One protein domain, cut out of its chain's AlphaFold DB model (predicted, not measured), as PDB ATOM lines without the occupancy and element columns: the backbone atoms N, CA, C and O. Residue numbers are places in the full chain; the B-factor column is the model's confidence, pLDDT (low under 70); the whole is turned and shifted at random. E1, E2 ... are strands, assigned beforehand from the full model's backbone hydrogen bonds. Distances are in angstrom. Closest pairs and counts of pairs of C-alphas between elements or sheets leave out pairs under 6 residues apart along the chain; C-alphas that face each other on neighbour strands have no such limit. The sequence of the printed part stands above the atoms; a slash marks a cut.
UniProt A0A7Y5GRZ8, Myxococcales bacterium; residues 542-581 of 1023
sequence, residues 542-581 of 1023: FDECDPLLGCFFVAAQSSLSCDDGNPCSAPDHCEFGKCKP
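Overview. This is residues 542 to 581 of the 1023 residues of a protein of Myxococcales bacterium (UniProt A0A7Y5GRZ8). Two small two-stranded hairpins, E1 with E2 and E3 with E4, sit one after the other along a thin rod, with few contacts between them. The long link from E2 to E3 passes from the first hairpin to the second, pairs briefly with E3 at residues 561 to 562, and then loops out to the far end of the rod around Cys 568 before E3 begins. The printed part has 40 residues with four named strands, in the order E1, E2, E3, E4, and no named helix; each sheet has two strands and is antiparallel. The class is all strand, although under half of the residues, 18 of 40, are in named strands. The whole is loose, with a radius of gyration of the C-alphas of 12.8 A, and the C-alphas span 42 by 17 by 11 A.

Along the chain. E2, the longest strand, holds residues 550 to 555 and measures 16.1 A from first to last C-alpha. Its partner E1 holds residues 542 to 546, 12.3 A long, and begins at C-alpha 542 at (147.727, 200.758, 183.837). E3 holds residues 572 to 575, 9.5 A long, with C-alpha 572 at (155.950, 188.405, 192.532). E4 holds residues 578 to 580, 6.2 A long, and ends at C-alpha 580 at (153.878, 192.186, 196.429).

Arrangement. E1 and E2 form a hairpin, antiparallel at 147 degrees between their directions. The C-alphas of Cys 545 and Cys 551 face each other at 4.4 A; N 542 and O 554, at 2.8 A, and N 550 and O 546, at 2.8 A, are within hydrogen-bond range. E3 and E4 form a second hairpin, antiparallel at 136 degrees. There the C-alphas of Cys 574 and Cys 579 face each other at 4.5 A, and N 580 and O 573, at 2.8 A, are within hydrogen-bond range. Residues 561 to 562 pair antiparallel with residues 572 to 573 of E3. Between the hairpins, E2 and E4 have 1 pair of C-alphas within 8 A, those of Ala 555 and Lys 578, at 7.7 A. E2 and E3 are only just apart, their closest C-alphas at 8.0 A. E1 is apart from E3 and from E4.

Size, cuts and confidence. The outline is a rod, and the two C-alphas farthest apart, those of Leu 548 and Cys 568, are 42.5 A from each other. The printed part has no cut. The links from E1 to E2 and from E3 to E4 are tight, with 3 and 2 residues; the link from E2 to E3, residues 556 to 571, is long. The mean pLDDT of the printed part is 76.1, and residues 556 to 559 are under 70.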
ATOM      1  N   PHE A 542     147.923 200.397 185.233       77.94
ATOM      2  CA  PHE A 542     147.727 200.758 183.837       77.94
ATOM      3  C   PHE A 542     147.631 202.280 183.755       77.94
ATOM      4  O   PHE A 542     146.732 202.879 184.350       77.94
ATOM      5  N   ASP A 543     148.575 202.883 183.034       82.06
ATOM      6  CA  ASP A 543     148.560 204.300 182.694       82.06
ATOM      7  C   ASP A 543     147.467 204.576 181.657       82.06
ATOM      8  O   ASP A 543     147.633 204.277 180.470       82.06
ATOM      9  N   GLU A 544     146.361 205.179 182.081       81.38
ATOM     10  CA  GLU A 544     145.344 205.691 181.169       81.38
ATOM     11  C   GLU A 544     145.187 207.207 181.329       81.38
ATOM     12  O   GLU A 544     145.609 207.826 182.311       81.38
ATOM     13  N   CYS A 545     144.624 207.835 180.301       79.44
ATOM     14  CA  CYS A 545     144.329 209.257 180.310       79.44
ATOM     15  C   CYS A 545     142.886 209.456 179.865       79.44
ATOM     16  O   CYS A 545     142.530 209.120 178.734       79.44
ATOM     17  N   ASP A 546     142.064 209.980 180.769       81.88
ATOM     18  CA  ASP A 546     140.680 210.330 180.492       81.88
ATOM     19  C   ASP A 546     140.608 211.820 180.119       81.88
ATOM     20  O   ASP A 546     141.126 212.647 180.873       81.88
ATOM     21  N   PRO A 547     139.969 212.206 179.000       77.38
ATOM     22  CA  PRO A 547     139.919 213.602 178.569       77.38
ATOM     23  C   PRO A 547     139.364 214.591 179.606       77.38
ATOM     24  O   PRO A 547     139.702 215.769 179.549       77.38
ATOM     25  N   LEU A 548     138.533 214.136 180.548       77.31
ATOM     26  CA  LEU A 548     137.857 214.967 181.543       77.31
ATOM     27  C   LEU A 548     138.525 214.925 182.932       77.31
ATOM     28  O   LEU A 548     138.338 215.849 183.723       77.31
ATOM     29  N   LEU A 549     139.290 213.870 183.240       77.06
ATOM     30  CA  LEU A 549     139.969 213.668 184.533       77.06
ATOM     31  C   LEU A 549     141.508 213.761 184.457       77.06
ATOM     32  O   LEU A 549     142.163 213.894 185.491       77.06
ATOM     33  N   GLY A 550     142.090 213.719 183.256       76.69
ATOM     34  CA  GLY A 550     143.534 213.694 183.016       76.69
ATOM     35  C   GLY A 550     144.146 212.306 183.217       76.69
ATOM     36  O   GLY A 550     143.489 211.282 183.021       76.69
ATOM     37  N   CYS A 551     145.425 212.261 183.601       80.88
ATOM     38  CA  CYS A 551     146.110 211.005 183.912       80.88
ATOM     39  C   CYS A 551     145.491 210.309 185.128       80.88
ATOM     40  O   CYS A 551     145.470 210.875 186.223       80.88
ATOM     41  N   PHE A 552     145.075 209.055 184.954       82.06
ATOM     42  CA  PHE A 552     144.585 208.204 186.031       82.06
ATOM     43  C   PHE A 552     145.200 206.803 185.929       82.06
ATOM     44  O   PHE A 552     145.419 206.267 184.846       82.06
ATOM     45  N   PHE A 553     145.508 206.219 187.085       82.06
ATOM     46  CA  PHE A 553     146.326 205.012 187.180       82.06
ATOM     47  C   PHE A 553     145.471 203.870 187.725       82.06
ATOM     48  O   PHE A 553     145.078 203.873 188.895       82.06
ATOM     49  N   VAL A 554     145.122 202.910 186.865       76.00
ATOM     50  CA  VAL A 554     144.211 201.813 187.224       76.00
ATOM     51  C   VAL A 554     145.009 200.652 187.805       76.00
ATOM     52  O   VAL A 554     145.876 200.094 187.139       76.00
ATOM     53  N   ALA A 555     144.710 200.258 189.042       72.75
ATOM     54  CA  ALA A 555     145.363 199.126 189.697       72.75
ATOM     55  C   ALA A 555     145.171 197.813 188.910       72.75
ATOM     56  O   ALA A 555     144.039 197.397 188.644       72.75
ATOM     57  N   ALA A 556     146.271 197.133 188.581       64.94
ATOM     58  CA  ALA A 556     146.230 195.839 187.912       64.94
ATOM     59  C   ALA A 556     145.626 194.739 188.806       64.94
ATOM     60  O   ALA A 556     145.741 194.759 190.033       64.94
ATOM     61  N   GLN A 557     144.984 193.761 188.158       63.03
ATOM     62  CA  GLN A 557     144.380 192.589 188.798       63.03
ATOM     63  C   GLN A 557     145.441 191.622 189.355       63.03
ATOM     64  O   GLN A 557     146.586 191.611 188.895       63.03
ATOM     65  N   SER A 558     145.016 190.759 190.286       61.19
ATOM     66  CA  SER A 558     145.821 189.881 191.161       61.19
ATOM     67  C   SER A 558     146.701 188.809 190.489       61.19
ATOM     68  O   SER A 558     147.124 187.858 191.143       61.19
ATOM     69  N   SER A 559     146.942 188.905 189.182       60.72
ATOM     70  CA  SER A 559     147.650 187.912 188.367       60.72
ATOM     71  C   SER A 559     148.675 188.512 187.395       60.72
ATOM     72  O   SER A 559     149.221 187.779 186.570       60.72
ATOM     73  N   LEU A 560     148.918 189.827 187.431       71.88
ATOM     74  CA  LEU A 560     149.993 190.444 186.653       71.88
ATOM     75  C   LEU A 560     151.331 190.238 187.382       71.88
ATOM     76  O   LEU A 560     151.454 190.571 188.560       71.88
ATOM     77  N   SER A 561     152.316 189.668 186.688       75.19
ATOM     78  CA  SER A 561     153.647 189.396 187.240       75.19
ATOM     79  C   SER A 561     154.491 190.665 187.330       75.19
ATOM     80  O   SER A 561     154.633 191.371 186.329       75.19
ATOM     81  N   CYS A 562     155.115 190.890 188.482       79.56
ATOM     82  CA  CYS A 562     156.093 191.953 188.702       79.56
ATOM     83  C   CYS A 562     157.435 191.365 189.191       79.56
ATOM     84  O   CYS A 562     157.648 190.155 189.107       79.56
ATOM     85  N   ASP A 563     158.354 192.222 189.631       79.81
ATOM     86  CA  ASP A 563     159.657 191.870 190.211       79.81
ATOM     87  C   ASP A 563     159.927 192.897 191.321       79.81
ATOM     88  O   ASP A 563     160.003 194.097 191.036       79.81
ATOM     89  N   ASP A 564     159.996 192.463 192.583       75.12
ATOM     90  CA  ASP A 564     160.258 193.357 193.725       75.12
ATOM     91  C   ASP A 564     161.762 193.647 193.940       75.12
ATOM     92  O   ASP A 564     162.151 194.385 194.852       75.12
ATOM     93  N   GLY A 565     162.624 193.089 193.082       75.88
ATOM     94  CA  GLY A 565     164.079 193.170 193.151       75.88
ATOM     95  C   GLY A 565     164.722 192.184 194.131       75.88
ATOM     96  O   GLY A 565     165.953 192.164 194.248       75.88
ATOM     97  N   ASN A 566     163.936 191.364 194.836       78.06
ATOM     98  CA  ASN A 566     164.408 190.374 195.793       78.06
ATOM     99  C   ASN A 566     164.251 188.944 195.224       78.06
ATOM    100  O   ASN A 566     163.153 188.389 195.202       78.06
ATOM    101  N   PRO A 567     165.350 188.244 194.872       73.81
ATOM    102  CA  PRO A 567     165.314 186.885 194.310       73.81
ATOM    103  C   PRO A 567     164.938 185.790 195.337       73.81
ATOM    104  O   PRO A 567     165.342 184.637 195.189       73.81
ATOM    105  N   CYS A 568     164.224 186.167 196.400       77.62
ATOM    106  CA  CYS A 568     163.741 185.320 197.483       77.62
ATOM    107  C   CYS A 568     162.213 185.368 197.666       77.62
ATOM    108  O   CYS A 568     161.718 184.775 198.626       77.62
ATOM    109  N   SER A 569     161.477 186.057 196.788       75.06
ATOM    110  CA  SER A 569     160.008 186.183 196.831       75.06
ATOM    111  C   SER A 569     159.293 185.714 195.552       75.06
ATOM    112  O   SER A 569     158.077 185.564 195.550       75.06
ATOM    113  N   ALA A 570     160.029 185.395 194.484       73.25
ATOM    114  CA  ALA A 570     159.449 185.116 193.171       73.25
ATOM    115  C   ALA A 570     158.551 183.849 193.112       73.25
ATOM    116  O   ALA A 570     158.888 182.831 193.731       73.25
ATOM    117  N   PRO A 571     157.485 183.840 192.277       70.31
ATOM    118  CA  PRO A 571     157.061 184.923 191.382       70.31
ATOM    119  C   PRO A 571     156.240 186.000 192.107       70.31
ATOM    120  O   PRO A 571     155.230 185.700 192.746       70.31
ATOM    121  N   ASP A 572     156.649 187.257 191.954       82.69
ATOM    122  CA  ASP A 572     155.950 188.405 192.532       82.69
ATOM    123  C   ASP A 572     154.712 188.767 191.709       82.69
ATOM    124  O   ASP A 572     154.657 188.568 190.489       82.69
ATOM    125  N   HIS A 573     153.701 189.313 192.381       84.19
ATOM    126  CA  HIS A 573     152.407 189.617 191.777       84.19
ATOM    127  C   HIS A 573     151.909 191.000 192.187       84.19
ATOM    128  O   HIS A 573     152.171 191.485 193.288       84.19
ATOM    129  N   CYS A 574     151.164 191.640 191.293       81.25
ATOM    130  CA  CYS A 574     150.470 192.879 191.600       81.25
ATOM    131  C   CYS A 574     149.255 192.609 192.498       81.25
ATOM    132  O   CYS A 574     148.376 191.835 192.133       81.25
ATOM    133  N   GLU A 575     149.169 193.287 193.642       80.06
ATOM    134  CA  GLU A 575     147.996 193.282 194.521       80.06
ATOM    135  C   GLU A 575     147.616 194.736 194.846       80.06
ATOM    136  O   GLU A 575     148.442 195.506 195.345       80.06
ATOM    137  N   PHE A 576     146.375 195.132 194.539       73.31
ATOM    138  CA  PHE A 576     145.864 196.503 194.721       73.31
ATOM    139  C   PHE A 576     146.800 197.601 194.170       73.31
ATOM    140  O   PHE A 576     147.028 198.627 194.810       73.31
ATOM    141  N   GLY A 577     147.355 197.377 192.975       72.06
ATOM    142  CA  GLY A 577     148.194 198.359 192.280       72.06
ATOM    143  C   GLY A 577     149.637 198.454 192.779       72.06
ATOM    144  O   GLY A 577     150.345 199.377 192.391       72.06
ATOM    145  N   LYS A 578     150.099 197.527 193.628       78.06
ATOM    146  CA  LYS A 578     151.497 197.464 194.083       78.06
ATOM    147  C   LYS A 578     152.072 196.071 193.904       78.06
ATOM    148  O   LYS A 578     151.371 195.086 194.126       78.06
ATOM    149  N   CYS A 579     153.354 195.992 193.562       77.50
ATOM    150  CA  CYS A 579     154.054 194.716 193.547       77.50
ATOM    151  C   CYS A 579     154.148 194.168 194.977       77.50
ATOM    152  O   CYS A 579     154.549 194.886 195.899       77.50
ATOM    153  N   LYS A 580     153.739 192.913 195.169       81.00
ATOM    154  CA  LYS A 580     153.878 192.186 196.429       81.00
ATOM    155  C   LYS A 580     154.896 191.064 196.267       81.00
ATOM    156  O   LYS A 580     154.815 190.350 195.263       81.00
ATOM    157  N   PRO A 581     155.770 190.853 197.273       74.25
ATOM    158  CA  PRO A 581     156.584 189.652 197.325       74.25
ATOM    159  C   PRO A 581     155.668 188.432 197.233       74.25
ATOM    160  O   PRO A 581     154.688 188.330 197.978       74.25
TER     161      PRO A 581